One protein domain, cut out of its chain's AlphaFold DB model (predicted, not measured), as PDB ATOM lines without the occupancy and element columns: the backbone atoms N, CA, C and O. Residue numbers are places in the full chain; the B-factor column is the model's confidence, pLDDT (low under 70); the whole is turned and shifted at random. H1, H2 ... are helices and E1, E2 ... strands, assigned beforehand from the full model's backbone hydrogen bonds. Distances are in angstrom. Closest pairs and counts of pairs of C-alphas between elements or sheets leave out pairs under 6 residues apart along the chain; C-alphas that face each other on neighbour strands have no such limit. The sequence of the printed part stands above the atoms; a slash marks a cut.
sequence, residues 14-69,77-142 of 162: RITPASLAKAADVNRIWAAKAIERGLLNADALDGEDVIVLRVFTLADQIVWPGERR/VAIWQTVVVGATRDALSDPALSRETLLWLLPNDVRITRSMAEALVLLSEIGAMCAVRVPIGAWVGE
ATOM      1  N   ARG A  14      65.276  -8.358 -36.208       78.31
ATOM      2  CA  ARG A  14      64.312  -7.558 -35.460       78.31
ATOM      3  C   ARG A  14      62.954  -8.210 -35.653       78.31
ATOM      4  O   ARG A  14      62.474  -8.309 -36.785       78.31
ATOM      5  N   ILE A  15      62.356  -8.673 -34.563       89.25
ATOM      6  CA  ILE A  15      61.024  -9.257 -34.608       89.25
ATOM      7  C   ILE A  15      60.055  -8.144 -35.006       89.25
ATOM      8  O   ILE A  15      59.974  -7.089 -34.382       89.25
ATOM      9  N   THR A  16      59.347  -8.368 -36.106       93.12
ATOM     10  CA  THR A  16      58.287  -7.484 -36.593       93.12
ATOM     11  C   THR A  16      56.929  -7.983 -36.094       93.12
ATOM     12  O   THR A  16      56.773  -9.188 -35.880       93.12
ATOM     13  N   PRO A  17      55.890  -7.132 -36.012       94.12
ATOM     14  CA  PRO A  17      54.539  -7.590 -35.674       94.12
ATOM     15  C   PRO A  17      54.023  -8.703 -36.603       94.12
ATOM     16  O   PRO A  17      53.297  -9.598 -36.176       94.12
ATOM     17  N   ALA A  18      54.424  -8.682 -37.880       93.56
ATOM     18  CA  ALA A  18      54.045  -9.703 -38.852       93.56
ATOM     19  C   ALA A  18      54.740 -11.048 -38.591       93.56
ATOM     20  O   ALA A  18      54.088 -12.092 -38.635       93.56
ATOM     21  N   SER A  19      56.046 -11.038 -38.300       93.88
ATOM     22  CA  SER A  19      56.777 -12.258 -37.940       93.88
ATOM     23  C   SER A  19      56.335 -12.802 -36.581       93.88
ATOM     24  O   SER A  19      56.229 -14.013 -36.442       93.88
ATOM     25  N   LEU A  20      56.013 -11.924 -35.626       95.50
ATOM     26  CA  LEU A  20      55.445 -12.290 -34.329       95.50
ATOM     27  C   LEU A  20      54.098 -13.003 -34.494       95.50
ATOM     28  O   LEU A  20      53.921 -14.099 -33.979       95.50
ATOM     29  N   ALA A  21      53.170 -12.431 -35.271       95.88
ATOM     30  CA  ALA A  21      51.872 -13.053 -35.543       95.88
ATOM     31  C   ALA A  21      52.018 -14.420 -36.226       95.88
ATOM     32  O   ALA A  21      51.304 -15.358 -35.886       95.88
ATOM     33  N   LYS A  22      52.981 -14.544 -37.148       95.81
ATOM     34  CA  LYS A  22      53.307 -15.819 -37.791       95.81
ATOM     35  C   LYS A  22      53.844 -16.843 -36.786       95.81
ATOM     36  O   LYS A  22      53.389 -17.979 -36.806       95.81
ATOM     37  N   ALA A  23      54.782 -16.461 -35.918       94.69
ATOM     38  CA  ALA A  23      55.309 -17.341 -34.870       94.69
ATOM     39  C   ALA A  23      54.218 -17.745 -33.862       94.69
ATOM     40  O   ALA A  23      54.170 -18.885 -33.402       94.69
ATOM     41  N   ALA A  24      53.294 -16.831 -33.572       95.31
ATOM     42  CA  ALA A  24      52.139 -17.074 -32.722       95.31
ATOM     43  C   ALA A  24      51.038 -17.905 -33.406       95.31
ATOM     44  O   ALA A  24      50.115 -18.318 -32.718       95.31
ATOM     45  N   ASP A  25      51.139 -18.184 -34.708       95.50
ATOM     46  CA  ASP A  25      50.100 -18.839 -35.515       95.50
ATOM     47  C   ASP A  25      48.734 -18.126 -35.445       95.50
ATOM     48  O   ASP A  25      47.670 -18.727 -35.299       95.50
ATOM     49  N   VAL A  26      48.754 -16.790 -35.525       95.00
ATOM     50  CA  VAL A  26      47.545 -15.955 -35.525       95.00
ATOM     51  C   VAL A  26      47.525 -14.979 -36.697       95.00
ATOM     52  O   VAL A  26      48.542 -14.639 -37.305       95.00
ATOM     53  N   ASN A  27      46.338 -14.461 -37.017       95.50
ATOM     54  CA  ASN A  27      46.209 -13.405 -38.016       95.50
ATOM     55  C   ASN A  27      46.950 -12.131 -37.563       95.50
ATOM     56  O   ASN A  27      46.780 -11.683 -36.431       95.50
ATOM     57  N   ARG A  28      47.695 -11.491 -38.475       93.88
ATOM     58  CA  ARG A  28      48.448 -10.240 -38.240       93.88
ATOM     59  C   ARG A  28      47.648  -9.107 -37.583       93.88
ATOM     60  O   ARG A  28      48.236  -8.272 -36.904       93.88
ATOM     61  N   ILE A  29      46.326  -9.075 -37.775       94.62
ATOM     62  CA  ILE A  29      45.440  -8.083 -37.148       94.62
ATOM     63  C   ILE A  29      45.529  -8.162 -35.616       94.62
ATOM     64  O   ILE A  29      45.436  -7.136 -34.950       94.62
ATOM     65  N   TRP A  30      45.775  -9.346 -35.046       95.00
ATOM     66  CA  TRP A  30      45.909  -9.519 -33.600       95.00
ATOM     67  C   TRP A  30      47.152  -8.849 -33.029       95.00
ATOM     68  O   TRP A  30      47.061  -8.238 -31.970       95.00
ATOM     69  N   ALA A  31      48.282  -8.895 -33.740       94.81
ATOM     70  CA  ALA A  31      49.495  -8.203 -33.308       94.81
ATOM     71  C   ALA A  31      49.290  -6.681 -33.307       94.81
ATOM     72  O   ALA A  31      49.623  -6.020 -32.330       94.81
ATOM     73  N   ALA A  32      48.663  -6.137 -34.359       93.62
ATOM     74  CA  ALA A  32      48.307  -4.717 -34.413       93.62
ATOM     75  C   ALA A  32      47.365  -4.331 -33.260       93.62
ATOM     76  O   ALA A  32      47.657  -3.407 -32.509       93.62
ATOM     77  N   LYS A  33      46.299  -5.112 -33.048       92.56
ATOM     78  CA  LYS A  33      45.333  -4.906 -31.961       92.56
ATOM     79  C   LYS A  33      45.990  -4.965 -30.576       92.56
ATOM     80  O   LYS A  33      45.619  -4.189 -29.706       92.56
ATOM     81  N   ALA A  34      46.943  -5.868 -30.351       92.31
ATOM     82  CA  ALA A  34      47.647  -5.981 -29.075       92.31
ATOM     83  C   ALA A  34      48.579  -4.781 -28.812       92.31
ATOM     84  O   ALA A  34      48.635  -4.294 -27.685       92.31
ATOM     85  N   ILE A  35      49.244  -4.261 -29.852       93.56
ATOM     86  CA  ILE A  35      50.070  -3.042 -29.777       93.56
ATOM     87  C   ILE A  35      49.199  -1.805 -29.528       93.56
ATOM     88  O   ILE A  35      49.479  -1.035 -28.617       93.56
ATOM     89  N   GLU A  36      48.110  -1.633 -30.284       91.50
ATOM     90  CA  GLU A  36      47.151  -0.528 -30.101       91.50
ATOM     91  C   GLU A  36      46.566  -0.497 -28.683       91.50
ATOM     92  O   GLU A  36      46.265   0.564 -28.142       91.50
ATOM     93  N   ARG A  37      46.429  -1.676 -28.069       88.62
ATOM     94  CA  ARG A  37      45.949  -1.868 -26.697       88.62
ATOM     95  C   ARG A  37      47.040  -1.739 -25.630       88.62
ATOM     96  O   ARG A  37      46.737  -1.907 -24.453       88.62
ATOM     97  N   GLY A  38      48.289  -1.475 -26.017       90.06
ATOM     98  CA  GLY A  38      49.425  -1.339 -25.103       90.06
ATOM     99  C   GLY A  38      49.861  -2.643 -24.427       90.06
ATOM    100  O   GLY A  38      50.576  -2.598 -23.432       90.06
ATOM    101  N   LEU A  39      49.431  -3.803 -24.937       90.75
ATOM    102  CA  LEU A  39      49.783  -5.117 -24.383       90.75
ATOM    103  C   LEU A  39      51.160  -5.598 -24.867       90.75
ATOM    104  O   LEU A  39      51.811  -6.388 -24.183       90.75
ATOM    105  N   LEU A  40      51.587  -5.121 -26.040       92.94
ATOM    106  CA  LEU A  40      52.882  -5.400 -26.659       92.94
ATOM    107  C   LEU A  40      53.590  -4.088 -27.008       92.94
ATOM    108  O   LEU A  40      52.946  -3.135 -27.453       92.94
ATOM    109  N   ASN A  41      54.917  -4.065 -26.881       91.94
ATOM    110  CA  ASN A  41      55.742  -2.941 -27.316       91.94
ATOM    111  C   ASN A  41      56.355  -3.234 -28.693       91.94
ATOM    112  O   ASN A  41      57.252  -4.062 -28.814       91.94
ATOM    113  N   ALA A  42      55.912  -2.518 -29.730       89.88
ATOM    114  CA  ALA A  42      56.377  -2.720 -31.107       89.88
ATOM    115  C   ALA A  42      57.893  -2.518 -31.303       89.88
ATOM    116  O   ALA A  42      58.465  -3.029 -32.270       89.88
ATOM    117  N   ASP A  43      58.544  -1.777 -30.405       88.19
ATOM    118  CA  ASP A  43      59.978  -1.499 -30.474       88.19
ATOM    119  C   ASP A  43      60.844  -2.533 -29.749       88.19
ATOM    120  O   ASP A  43      62.056  -2.550 -29.958       88.19
ATOM    121  N   ALA A  44      60.239  -3.412 -28.949       89.06
ATOM    122  CA  ALA A  44      60.946  -4.361 -28.092       89.06
ATOM    123  C   ALA A  44      60.309  -5.762 -28.125       89.06
ATOM    124  O   ALA A  44      60.178  -6.396 -27.086       89.06
ATOM    125  N   LEU A  45      59.895  -6.220 -29.313       91.12
ATOM    126  CA  LEU A  45      59.266  -7.531 -29.478       91.12
ATOM    127  C   LEU A  45      60.260  -8.685 -29.295       91.12
ATOM    128  O   LEU A  45      61.339  -8.664 -29.895       91.12
ATOM    129  N   ASP A  46      59.851  -9.716 -28.557       91.38
ATOM    130  CA  ASP A  46      60.660 -10.903 -28.255       91.38
ATOM    131  C   ASP A  46      59.864 -12.231 -28.318       91.38
ATOM    132  O   ASP A  46      58.755 -12.298 -28.864       91.38
ATOM    133  N   GLY A  47      60.458 -13.327 -27.826       90.75
ATOM    134  CA  GLY A  47      59.799 -14.632 -27.741       90.75
ATOM    135  C   GLY A  47      58.667 -14.698 -26.714       90.75
ATOM    136  O   GLY A  47      57.697 -15.430 -26.922       90.75
ATOM    137  N   GLU A  48      58.732 -13.906 -25.640       94.31
ATOM    138  CA  GLU A  48      57.665 -13.815 -24.635       94.31
ATOM    139  C   GLU A  48      56.385 -13.284 -25.287       94.31
ATOM    140  O   GLU A  48      55.290 -13.829 -25.102       94.31
ATOM    141  N   ASP A  49      56.540 -12.280 -26.150       95.62
ATOM    142  CA  ASP A  49      55.440 -11.653 -26.870       95.62
ATOM    143  C   ASP A  49      54.708 -12.604 -27.830       95.62
ATOM    144  O   ASP A  49      53.527 -12.394 -28.122       95.62
ATOM    145  N   VAL A  50      55.351 -13.686 -28.292       96.38
ATOM    146  CA  VAL A  50      54.685 -14.734 -29.088       96.38
ATOM    147  C   VAL A  50      53.634 -15.443 -28.238       96.38
ATOM    148  O   VAL A  50      52.494 -15.636 -28.672       96.38
ATOM    149  N   ILE A  51      54.008 -15.811 -27.013       97.19
ATOM    150  CA  ILE A  51      53.134 -16.513 -26.073       97.19
ATOM    151  C   ILE A  51      52.021 -15.582 -25.604       97.19
ATOM    152  O   ILE A  51      50.847 -15.956 -25.645       97.19
ATOM    153  N   VAL A  52      52.367 -14.345 -25.241       96.44
ATOM    154  CA  VAL A  52      51.395 -13.316 -24.852       96.44
ATOM    155  C   VAL A  52      50.376 -13.082 -25.965       96.44
ATOM    156  O   VAL A  52      49.176 -13.032 -25.692       96.44
ATOM    157  N   LEU A  53      50.811 -13.002 -27.227       96.75
ATOM    158  CA  LEU A  53      49.912 -12.803 -28.361       96.75
ATOM    159  C   LEU A  53      48.952 -13.988 -28.566       96.75
ATOM    160  O   LEU A  53      47.762 -13.767 -28.829       96.75
ATOM    161  N   ARG A  54      49.430 -15.232 -28.410       96.81
ATOM    162  CA  ARG A  54      48.577 -16.435 -28.438       96.81
ATOM    163  C   ARG A  54      47.524 -16.391 -27.336       96.81
ATOM    164  O   ARG A  54      46.333 -16.540 -27.620       96.81
ATOM    165  N   VAL A  55      47.948 -16.143 -26.096       96.56
ATOM    166  CA  VAL A  55      47.047 -16.089 -24.935       96.56
ATOM    167  C   VAL A  55      46.022 -14.967 -25.089       96.56
ATOM    168  O   VAL A  55      44.832 -15.202 -24.894       96.56
ATOM    169  N   PHE A  56      46.451 -13.768 -25.482       94.50
ATOM    170  CA  PHE A  56      45.562 -12.629 -25.710       94.50
ATOM    171  C   PHE A  56      44.492 -12.944 -26.762       94.50
ATOM    172  O   PHE A  56      43.307 -12.687 -26.540       94.50
ATOM    173  N   THR A  57      44.902 -13.534 -27.887       93.94
ATOM    174  CA  THR A  57      43.989 -13.910 -28.975       93.94
ATOM    175  C   THR A  57      42.955 -14.924 -28.499       93.94
ATOM    176  O   THR A  57      41.764 -14.761 -28.767       93.94
ATOM    177  N   LEU A  58      43.392 -15.940 -27.752       93.50
ATOM    178  CA  LEU A  58      42.511 -16.947 -27.170       93.50
ATOM    179  C   LEU A  58      41.539 -16.317 -26.160       93.50
ATOM    180  O   LEU A  58      40.333 -16.520 -26.266       93.50
ATOM    181  N   ALA A  59      42.030 -15.484 -25.242       91.31
ATOM    182  CA  ALA A  59      41.209 -14.820 -24.231       91.31
ATOM    183  C   ALA A  59      40.149 -13.880 -24.835       91.31
ATOM    184  O   ALA A  59      39.013 -13.852 -24.367       91.31
ATOM    185  N   ASP A  60      40.474 -13.141 -25.903       88.44
ATOM    186  CA  ASP A  60      39.515 -12.270 -26.607       88.44
ATOM    187  C   ASP A  60      38.415 -13.061 -27.335       88.44
ATOM    188  O   ASP A  60      37.356 -12.508 -27.640       88.44
ATOM    189  N   GLN A  61      38.606 -14.361 -27.568       88.31
ATOM    190  CA  GLN A  61      37.630 -15.229 -28.231       88.31
ATOM    191  C   GLN A  61      36.740 -16.016 -27.258       88.31
ATOM    192  O   GLN A  61      35.695 -16.514 -27.676       88.31
ATOM    193  N   ILE A  62      37.082 -16.087 -25.965       87.62
ATOM    194  CA  ILE A  62      36.281 -16.826 -24.976       87.62
ATOM    195  C   ILE A  62      34.942 -16.132 -24.715       87.62
ATOM    196  O   ILE A  62      34.877 -14.938 -24.416       87.62
ATOM    197  N   VAL A  63      33.858 -16.901 -24.776       84.25
ATOM    198  CA  VAL A  63      32.519 -16.470 -24.366       84.25
ATOM    199  C   VAL A  63      32.065 -17.370 -23.226       84.25
ATOM    200  O   VAL A  63      31.863 -18.567 -23.427       84.25
ATOM    201  N   TRP A  64      31.913 -16.802 -22.031       84.75
ATOM    202  CA  TRP A  64      31.477 -17.550 -20.858       84.75
ATOM    203  C   TRP A  64      29.955 -17.775 -20.873       84.75
ATOM    204  O   TRP A  64      29.195 -16.865 -21.224       84.75
ATOM    205  N   PRO A  65      29.469 -18.970 -20.492       77.81
ATOM    206  CA  PRO A  65      28.038 -19.226 -20.369       77.81
ATOM    207  C   PRO A  65      27.373 -18.263 -19.379       77.81
ATOM    208  O   PRO A  65      27.871 -18.047 -18.280       77.81
ATOM    209  N   GLY A  66      26.229 -17.696 -19.765       73.44
ATOM    210  CA  GLY A  66      25.490 -16.736 -18.937       73.44
ATOM    211  C   GLY A  66      25.952 -15.283 -19.077       73.44
ATOM    212  O   GLY A  66      25.245 -14.384 -18.625       73.44
ATOM    213  N   GLU A  67      27.062 -15.022 -19.770       67.00
ATOM    214  CA  GLU A  67      27.568 -13.671 -19.981       67.00
ATOM    215  C   GLU A  67      27.174 -13.147 -21.370       67.00
ATOM    216  O   GLU A  67      27.558 -13.682 -22.414       67.00
ATOM    217  N   ARG A  68      26.370 -12.077 -21.415       56.72
ATOM    218  CA  ARG A  68      26.111 -11.355 -22.668       56.72
ATOM    219  C   ARG A  68      27.229 -10.343 -22.868       56.72
ATOM    220  O   ARG A  68      27.282  -9.352 -22.146       56.72
ATOM    221  N   ARG A  69      28.080 -10.541 -23.883       57.00
ATOM    222  CA  ARG A  69      29.023  -9.498 -24.319       57.00
ATOM    223  C   ARG A  69      28.239  -8.226 -24.648       57.00
ATOM    224  O   ARG A  69      27.532  -8.169 -25.655       57.00
ATOM    225  N   VAL A  77      40.075  -2.292 -23.607       56.00
ATOM    226  CA  VAL A  77      40.708  -3.525 -23.128       56.00
ATOM    227  C   VAL A  77      39.919  -3.928 -21.896       56.00
ATOM    228  O   VAL A  77      39.952  -3.222 -20.888       56.00
ATOM    229  N   ALA A  78      39.150  -5.015 -21.984       69.31
ATOM    230  CA  ALA A  78      38.466  -5.522 -20.809       69.31
ATOM    231  C   ALA A  78      39.555  -5.731 -19.755       69.31
ATOM    232  O   ALA A  78      40.544  -6.386 -20.062       69.31
ATOM    233  N   ILE A  79      39.413  -5.152 -18.558       74.38
ATOM    234  CA  ILE A  79      40.402  -5.244 -17.460       74.38
ATOM    235  C   ILE A  79      40.920  -6.683 -17.312       74.38
ATOM    236  O   ILE A  79      42.111  -6.922 -17.135       74.38
ATOM    237  N   TRP A  80      40.014  -7.637 -17.516       80.44
ATOM    238  CA  TRP A  80      40.275  -9.057 -17.681       80.44
ATOM    239  C   TRP A  80      41.454  -9.418 -18.610       80.44
ATOM    240  O   TRP A  80      42.339 -10.164 -18.217       80.44
ATOM    241  N   GLN A  81      41.514  -8.882 -19.826       84.88
ATOM    242  CA  GLN A  81      42.578  -9.161 -20.797       84.88
ATOM    243  C   GLN A  81      43.942  -8.667 -20.322       84.88
ATOM    244  O   GLN A  81      44.937  -9.356 -20.528       84.88
ATOM    245  N   THR A  82      43.994  -7.513 -19.654       88.00
ATOM    246  CA  THR A  82      45.233  -7.014 -19.046       88.00
ATOM    247  C   THR A  82      45.695  -7.935 -17.920       88.00
ATOM    248  O   THR A  82      46.879  -8.243 -17.848       88.00
ATOM    249  N   VAL A  83      44.772  -8.428 -17.085       89.88
ATOM    250  CA  VAL A  83      45.082  -9.398 -16.017       89.88
ATOM    251  C   VAL A  83      45.624 -10.702 -16.602       89.88
ATOM    252  O   VAL A  83      46.645 -11.202 -16.142       89.88
ATOM    253  N   VAL A  84      44.991 -11.223 -17.655       93.25
ATOM    254  CA  VAL A  84      45.443 -12.432 -18.358       93.25
ATOM    255  C   VAL A  84      46.848 -12.259 -18.931       93.25
ATOM    256  O   VAL A  84      47.699 -13.133 -18.754       93.25
ATOM    257  N   VAL A  85      47.103 -11.140 -19.609       93.75
ATOM    258  CA  VAL A  85      48.423 -10.843 -20.174       93.75
ATOM    259  C   VAL A  85      49.461 -10.690 -19.066       93.75
ATOM    260  O   VAL A  85      50.509 -11.319 -19.156       93.75
ATOM    261  N   GLY A  86      49.159  -9.940 -18.004       94.31
ATOM    262  CA  GLY A  86      50.049  -9.773 -16.852       94.31
ATOM    263  C   GLY A  86      50.420 -11.108 -16.209       94.31
ATOM    264  O   GLY A  86      51.598 -11.432 -16.126       94.31
ATOM    265  N   ALA A  87      49.429 -11.945 -15.889       95.44
ATOM    266  CA  ALA A  87      49.664 -13.280 -15.338       95.44
ATOM    267  C   ALA A  87      50.493 -14.168 -16.281       95.44
ATOM    268  O   ALA A  87      51.310 -14.968 -15.832       95.44
ATOM    269  N   THR A  88      50.311 -14.023 -17.595       96.62
ATOM    270  CA  THR A  88      51.132 -14.738 -18.582       96.62
ATOM    271  C   THR A  88      52.588 -14.290 -18.509       96.62
ATOM    272  O   THR A  88      53.466 -15.142 -18.421       96.62
ATOM    273  N   ARG A  89      52.852 -12.978 -18.498       95.56
ATOM    274  CA  ARG A  89      54.215 -12.437 -18.384       95.56
ATOM    275  C   ARG A  89      54.879 -12.854 -17.076       95.56
ATOM    276  O   ARG A  89      56.005 -13.341 -17.093       95.56
ATOM    277  N   ASP A  90      54.148 -12.764 -15.967       95.06
ATOM    278  CA  ASP A  90      54.625 -13.191 -14.651       95.06
ATOM    279  C   ASP A  90      55.005 -14.679 -14.651       95.06
ATOM    280  O   ASP A  90      56.049 -15.050 -14.122       95.06
ATOM    281  N   ALA A  91      54.197 -15.534 -15.290       95.38
ATOM    282  CA  ALA A  91      54.494 -16.959 -15.417       95.38
ATOM    283  C   ALA A  91      55.730 -17.234 -16.285       95.38
ATOM    284  O   ALA A  91      56.497 -18.145 -15.980       95.38
ATOM    285  N   LEU A  92      55.909 -16.478 -17.373       94.62
ATOM    286  CA  LEU A  92      57.039 -16.625 -18.296       94.62
ATOM    287  C   LEU A  92      58.350 -16.110 -17.693       94.62
ATOM    288  O   LEU A  92      59.413 -16.657 -17.975       94.62
ATOM    289  N   SER A  93      58.254 -15.105 -16.826       92.38
ATOM    290  CA  SER A  93      59.372 -14.555 -16.061       92.38
ATOM    291  C   SER A  93      59.682 -15.342 -14.777       92.38
ATOM    292  O   SER A  93      60.589 -14.980 -14.028       92.38
ATOM    293  N   ASP A  94      58.937 -16.403 -14.471       92.25
ATOM    294  CA  ASP A  94      59.154 -17.191 -13.262       92.25
ATOM    295  C   ASP A  94      60.264 -18.239 -13.483       92.25
ATOM    296  O   ASP A  94      60.170 -19.042 -14.414       92.25
ATOM    297  N   PRO A  95      61.287 -18.324 -12.612       90.19
ATOM    298  CA  PRO A  95      62.292 -19.388 -12.669       90.19
ATOM    299  C   PRO A  95      61.727 -20.816 -12.591       90.19
ATOM    300  O   PRO A  95      62.394 -21.762 -13.001       90.19
ATOM    301  N   ALA A  96      60.523 -20.987 -12.045       92.06
ATOM    302  CA  ALA A  96      59.814 -22.259 -11.980       92.06
ATOM    303  C   ALA A  96      58.995 -22.566 -13.250       92.06
ATOM    304  O   ALA A  96      58.241 -23.544 -13.267       92.06
ATOM    305  N   LEU A  97      59.114 -21.756 -14.311       93.31
ATOM    306  CA  LEU A  97      58.560 -22.067 -15.626       93.31
ATOM    307  C   LEU A  97      59.090 -23.424 -16.108       93.31
ATOM    308  O   LEU A  97      60.292 -23.663 -16.199       93.31
ATOM    309  N   SER A  98      58.170 -24.317 -16.456       94.19
ATOM    310  CA  SER A  98      58.478 -25.630 -17.005       94.19
ATOM    311  C   SER A  98      57.516 -25.958 -18.142       94.19
ATOM    312  O   SER A  98      56.518 -25.266 -18.346       94.19
ATOM    313  N   ARG A  99      57.759 -27.060 -18.862       93.94
ATOM    314  CA  ARG A  99      56.805 -27.560 -19.867       93.94
ATOM    315  C   ARG A  99      55.434 -27.914 -19.279       93.94
ATOM    316  O   ARG A  99      54.458 -27.946 -20.022       93.94
ATOM    317  N   GLU A 100      55.353 -28.167 -17.973       95.19
ATOM    318  CA  GLU A 100      54.095 -28.461 -17.282       95.19
ATOM    319  C   GLU A 100      53.328 -27.203 -16.867       95.19
ATOM    320  O   GLU A 100      52.192 -27.325 -16.416       95.19
ATOM    321  N   THR A 101      53.899 -26.004 -17.029       97.06
ATOM    322  CA  THR A 101      53.228 -24.765 -16.635       97.06
ATOM    323  C   THR A 101      51.973 -24.525 -17.472       97.06
ATOM    324  O   THR A 101      52.011 -24.428 -18.702       97.06
ATOM    325  N   LEU A 102      50.847 -24.390 -16.776       98.00
ATOM    326  CA  LEU A 102      49.531 -24.110 -17.332       98.00
ATOM    327  C   LEU A 102      49.025 -22.774 -16.811       98.00
ATOM    328  O   LEU A 102      49.112 -22.489 -15.617       98.00
ATOM    329  N   LEU A 103      48.409 -22.018 -17.707       97.94
ATOM    330  CA  LEU A 103      47.567 -20.882 -17.383       97.94
ATOM    331  C   LEU A 103      46.107 -21.337 -17.453       97.94
ATOM    332  O   LEU A 103      45.677 -21.947 -18.431       97.94
ATOM    333  N   TRP A 104      45.339 -21.041 -16.418       97.25
ATOM    334  CA  TRP A 104      43.920 -21.334 -16.322       97.25
ATOM    335  C   TRP A 104      43.156 -20.029 -16.394       97.25
ATOM    336  O   TRP A 104      43.323 -19.152 -15.549       97.25
ATOM    337  N   LEU A 105      42.317 -19.908 -17.414       95.06
ATOM    338  CA  LEU A 105      41.406 -18.787 -17.570       95.06
ATOM    339  C   LEU A 105      40.061 -19.202 -16.985       95.06
ATOM    340  O   LEU A 105      39.485 -20.198 -17.425       95.06
ATOM    341  N   LEU A 106      39.568 -18.453 -16.006       91.31
ATOM    342  CA  LEU A 106      38.239 -18.610 -15.425       91.31
ATOM    343  C   LEU A 106      37.406 -17.352 -15.710       91.31
ATOM    344  O   LEU A 106      37.978 -16.316 -16.039       91.31
ATOM    345  N   PRO A 107      36.069 -17.389 -15.559       85.88
ATOM    346  CA  PRO A 107      35.216 -16.225 -15.798       85.88
ATOM    347  C   PRO A 107      35.643 -14.954 -15.058       85.88
ATOM    348  O   PRO A 107      35.528 -13.863 -15.604       85.88
ATOM    349  N   ASN A 108      36.169 -15.104 -13.839       82.38
ATOM    350  CA  ASN A 108      36.480 -13.987 -12.947       82.38
ATOM    351  C   ASN A 108      37.934 -13.980 -12.450       82.38
ATOM    352  O   ASN A 108      38.268 -13.148 -11.611       82.38
ATOM    353  N   ASP A 109      38.776 -14.928 -12.876       88.06
ATOM    354  CA  ASP A 109      40.099 -15.127 -12.272       88.06
ATOM    355  C   ASP A 109      41.074 -15.871 -13.193       88.06
ATOM    356  O   ASP A 109      40.661 -16.706 -13.998       88.06
ATOM    357  N   VAL A 110      42.370 -15.603 -13.053       93.75
ATOM    358  CA  VAL A 110      43.448 -16.285 -13.780       93.75
ATOM    359  C   VAL A 110      44.324 -17.026 -12.784       93.75
ATOM    360  O   VAL A 110      44.797 -16.445 -11.812       93.75
ATOM    361  N   ARG A 111      44.586 -18.308 -13.035       95.69
ATOM    362  CA  ARG A 111      45.450 -19.131 -12.176       95.69
ATOM    363  C   ARG A 111      46.597 -19.734 -12.963       95.69
ATOM    364  O   ARG A 111      46.472 -19.991 -14.155       95.69
ATOM    365  N   ILE A 112      47.713 -19.985 -12.289       97.56
ATOM    366  CA  ILE A 112      48.879 -20.660 -12.865       97.56
ATOM    367  C   ILE A 112      49.149 -21.906 -12.035       97.56
ATOM    368  O   ILE A 112      49.208 -21.826 -10.811       97.56
ATOM    369  N   THR A 113      49.346 -23.035 -12.704       97.62
ATOM    370  CA  THR A 113      49.796 -24.281 -12.073       97.62
ATOM    371  C   THR A 113      51.061 -24.747 -12.769       97.62
ATOM    372  O   THR A 113      51.110 -24.733 -13.997       97.62
ATOM    373  N   ARG A 114      52.071 -25.167 -12.016       95.88
ATOM    374  CA  ARG A 114      53.406 -25.533 -12.523       95.88
ATOM    375  C   ARG A 114      53.666 -27.037 -12.524       95.88
ATOM    376  O   ARG A 114      54.721 -27.467 -12.976       95.88
ATOM    377  N   SER A 115      52.716 -27.822 -12.026       94.19
ATOM    378  CA  SER A 115      52.779 -29.280 -12.003       94.19
ATOM    379  C   SER A 115      51.395 -29.902 -12.170       94.19
ATOM    380  O   SER A 115      50.366 -29.262 -11.924       94.19
ATOM    381  N   MET A 116      51.359 -31.190 -12.522       92.81
ATOM    382  CA  MET A 116      50.110 -31.961 -12.533       92.81
ATOM    383  C   MET A 116      49.424 -31.993 -11.154       92.81
ATOM    384  O   MET A 116      48.199 -31.951 -11.078       92.81
ATOM    385  N   ALA A 117      50.192 -32.045 -10.062       95.25
ATOM    386  CA  ALA A 117      49.632 -32.066  -8.711       95.25
ATOM    387  C   ALA A 117      48.870 -30.769  -8.394       95.25
ATOM    388  O   ALA A 117      47.727 -30.823  -7.945       95.25
ATOM    389  N   GLU A 118      49.457 -29.610  -8.705       97.12
ATOM    390  CA  GLU A 118      48.788 -28.310  -8.560       97.12
ATOM    391  C   GLU A 118      47.545 -28.205  -9.451       97.12
ATOM    392  O   GLU A 118      46.513 -27.701  -9.013       97.12
ATOM    393  N   ALA A 119      47.614 -28.721 -10.682       95.50
ATOM    394  CA  ALA A 119      46.471 -28.758 -11.589       95.50
ATOM    395  C   ALA A 119      45.300 -29.576 -11.021       95.50
ATOM    396  O   ALA A 119      44.152 -29.147 -11.120       95.50
ATOM    397  N   LEU A 120      45.572 -30.728 -10.402       95.19
ATOM    398  CA  LEU A 120      44.540 -31.554  -9.767       95.19
ATOM    399  C   LEU A 120      43.920 -30.869  -8.543       95.19
ATOM    400  O   LEU A 120      42.703 -30.931  -8.371       95.19
ATOM    401  N   VAL A 121      44.733 -30.188  -7.728       96.75
ATOM    402  CA  VAL A 121      44.236 -29.392  -6.596       96.75
ATOM    403  C   VAL A 121      43.319 -28.281  -7.101       96.75
ATOM    404  O   VAL A 121      42.169 -28.209  -6.672       96.75
ATOM    405  N   LEU A 122      43.761 -27.496  -8.086       95.38
ATOM    406  CA  LEU A 122      42.946 -26.426  -8.661       95.38
ATOM    407  C   LEU A 122      41.626 -26.957  -9.236       95.38
ATOM    408  O   LEU A 122      40.575 -26.372  -8.996       95.38
ATOM    409  N   LEU A 123      41.652 -28.079  -9.963       94.44
ATOM    410  CA  LEU A 123      40.436 -28.701 -10.500       94.44
ATOM    411  C   LEU A 123      39.433 -29.068  -9.394       94.44
ATOM    412  O   LEU A 123      38.227 -28.927  -9.591       94.44
ATOM    413  N   SER A 124      39.918 -29.501  -8.227       94.38
ATOM    414  CA  SER A 124      39.060 -29.774  -7.070       94.38
ATOM    415  C   SER A 124      38.472 -28.502  -6.443       94.38
ATOM    416  O   SER A 124      37.328 -28.525  -5.994       94.38
ATOM    417  N   GLU A 125      39.210 -27.387  -6.467       94.06
ATOM    418  CA  GLU A 125      38.775 -26.091  -5.924       94.06
ATOM    419  C   GLU A 125      37.719 -25.413  -6.803       94.06
ATOM    420  O   GLU A 125      36.746 -24.857  -6.294       94.06
ATOM    421  N   ILE A 126      37.890 -25.464  -8.127       91.75
ATOM    422  CA  ILE A 126      36.987 -24.791  -9.075       91.75
ATOM    423  C   ILE A 126      35.693 -25.589  -9.306       91.75
ATOM    424  O   ILE A 126      34.698 -25.043  -9.786       91.75
ATOM    425  N   GLY A 127      35.686 -26.884  -8.973       88.12
ATOM    426  CA  GLY A 127      34.516 -27.752  -9.060       88.12
ATOM    427  C   GLY A 127      33.889 -27.777 -10.459       88.12
ATOM    428  O   GLY A 127      34.524 -28.170 -11.433       88.12
ATOM    429  N   ALA A 128      32.619 -27.370 -10.559       85.94
ATOM    430  CA  ALA A 128      31.854 -27.357 -11.812       85.94
ATOM    431  C   ALA A 128      31.976 -26.042 -12.612       85.94
ATOM    432  O   ALA A 128      31.231 -25.833 -13.574       85.94
ATOM    433  N   MET A 129      32.866 -25.127 -12.214       86.94
ATOM    434  CA  MET A 129      33.081 -23.879 -12.945       86.94
ATOM    435  C   MET A 129      33.681 -24.138 -14.330       86.94
ATOM    436  O   MET A 129      34.521 -25.017 -14.520       86.94
ATOM    437  N   CYS A 130      33.282 -23.325 -15.310       88.19
ATOM    438  CA  CYS A 130      33.941 -23.318 -16.611       88.19
ATOM    439  C   CYS A 130      35.368 -22.782 -16.461       88.19
ATOM    440  O   CYS A 130      35.573 -21.735 -15.851       88.19
ATOM    441  N   ALA A 131      36.334 -23.470 -17.060       92.19
ATOM    442  CA  ALA A 131      37.716 -23.026 -17.126       92.19
ATOM    443  C   ALA A 131      38.326 -23.416 -18.474       92.19
ATOM    444  O   ALA A 131      37.982 -24.449 -19.051       92.19
ATOM    445  N   VAL A 132      39.249 -22.594 -18.966       94.94
ATOM    446  CA  VAL A 132      40.052 -22.890 -20.153       94.94
ATOM    447  C   VAL A 132      41.490 -23.106 -19.715       94.94
ATOM    448  O   VAL A 132      42.116 -22.219 -19.137       94.94
ATOM    449  N   ARG A 133      42.013 -24.299 -19.999       96.06
ATOM    450  CA  ARG A 133      43.409 -24.662 -19.758       96.06
ATOM    451  C   ARG A 133      44.259 -24.246 -20.954       96.06
ATOM    452  O   ARG A 133      43.990 -24.671 -22.075       96.06
ATOM    453  N   VAL A 134      45.318 -23.485 -20.703       97.50
ATOM    454  CA  VAL A 134      46.241 -22.975 -21.721       97.50
ATOM    455  C   VAL A 134      47.666 -23.457 -21.410       97.50
ATOM    456  O   VAL A 134      48.204 -23.125 -20.352       97.50
ATOM    457  N   PRO A 135      48.298 -24.259 -22.286       96.88
ATOM    458  CA  PRO A 135      49.576 -24.907 -21.998       96.88
ATOM    459  C   PRO A 135      50.776 -24.001 -22.318       96.88
ATOM    460  O   PRO A 135      51.574 -24.299 -23.205       96.88
ATOM    461  N   ILE A 136      50.913 -22.887 -21.595       96.62
ATOM    462  CA  ILE A 136      51.943 -21.873 -21.875       96.62
ATOM    463  C   ILE A 136      53.373 -22.429 -21.808       96.62
ATOM    464  O   ILE A 136      54.204 -22.066 -22.635       96.62
ATOM    465  N   GLY A 137      53.651 -23.368 -20.899       95.25
ATOM    466  CA  GLY A 137      54.959 -24.011 -20.780       95.25
ATOM    467  C   GLY A 137      55.334 -24.874 -21.985       95.25
ATOM    468  O   GLY A 137      56.491 -24.904 -22.405       95.25
ATOM    469  N   ALA A 138      54.353 -25.561 -22.577       95.50
ATOM    470  CA  ALA A 138      54.563 -26.338 -23.794       95.50
ATOM    471  C   ALA A 138      54.835 -25.416 -24.988       95.50
ATOM    472  O   ALA A 138      55.787 -25.652 -25.725       95.50
ATOM    473  N   TRP A 139      54.072 -24.326 -25.119       96.19
ATOM    474  CA  TRP A 139      54.256 -23.353 -26.198       96.19
ATOM    475  C   TRP A 139      55.627 -22.679 -26.178       96.19
ATOM    476  O   TRP A 139      56.183 -22.432 -27.243       96.19
ATOM    477  N   VAL A 140      56.201 -22.429 -24.997       94.00
ATOM    478  CA  VAL A 140      57.591 -21.951 -24.880       94.00
ATOM    479  C   VAL A 140      58.565 -22.948 -25.509       94.00
ATOM    480  O   VAL A 140      59.468 -22.559 -26.241       94.00
ATOM    481  N   GLY A 141      58.354 -24.246 -25.282       89.69
ATOM    482  CA  GLY A 141      59.157 -25.305 -25.894       89.69
ATOM    483  C   GLY A 141      58.948 -25.486 -27.405       89.69
ATOM    484  O   GLY A 141      59.665 -26.290 -27.997       89.69
ATOM    485  N   GLU A 142      57.983 -24.784 -28.002       92.62
ATOM    486  CA  GLU A 142      57.629 -24.811 -29.429       92.62
ATOM    487  C   GLU A 142      58.000 -23.506 -30.152       92.62
ATOM    488  O   GLU A 142      57.664 -23.337 -31.329       92.62
TER     489      GLU A 142
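Overview. This is residues 14 to 69 and 77 to 142 of the 162 residues of an uncharacterized protein of Kitasatospora sp. OK780 (UniProt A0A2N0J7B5). A small sheet lies between helices in three layers, H3 and H4 on one face and H5 on the other; H1 and H2 pack on H3, clear of the sheet. The 122 printed residues, mostly helix by class, have nine named elements, H1 H2 H3 H4 E1 E2 H5 E3 H6 along the chain, with the antiparallel sheet in the order E2 E1 E3. The whole is compact, with a radius of gyration of the C-alphas of 14.5 A, and flat, spanning 44 by 37 by 20 A.

Arrangement. Start at H1, residues 17 to 23, which touches H2, residues 28 to 36, closest at the C-alphas of Ala 21 and Arg 28, 5.2 A. Then find the hub H3, residues 47 to 61; its residues 49 to 53 alone touch H1, closest at C-alphas 20 and 50, 5.8 A. H4, residues 79 to 92, touches H3 opposite ways at a shallow tilt of 32 degrees, only just short of steep, closest at C-alphas 52 and 85, 6.1 A. E1, residues 102 to 105, and E2, residues 110 to 113, form a hairpin, with N 104 and O 111 at 2.7 A. H5, residues 116 to 126, and H4 are on opposite faces of the sheet, at heights of 9.6 A and 8.8 A. E3, residues 132 to 134, is antiparallel to E1, with N 103 and O 134 at 2.9 A; E2, H5 and E3 make a split strand-helix-strand unit, two strands running the same way with E1 between them, its crossover right-handed. H6, residues 136 to 140, only grazes the sheet. Every O i to N i+4 pair is within hydrogen-bond range in H1, H2, H4, H5 and H6, and 10 of 11 in H3.

Along the chain. Find C-alpha 17 at (54.539, -7.590, -35.674), where H1 begins. H3 runs 22.2 A, H4 20.2 A and H5 15.3 A; H6 ends at C-alpha 140, (57.591, -21.951, -24.880).

Size, cuts and confidence. Residues 70 to 76 are not printed; C-alphas 69 and 77 are 13.2 A apart across this cut. Of the links printed whole, none is long. Residues 67 to 69 and 77 to 78 have pLDDT under 70.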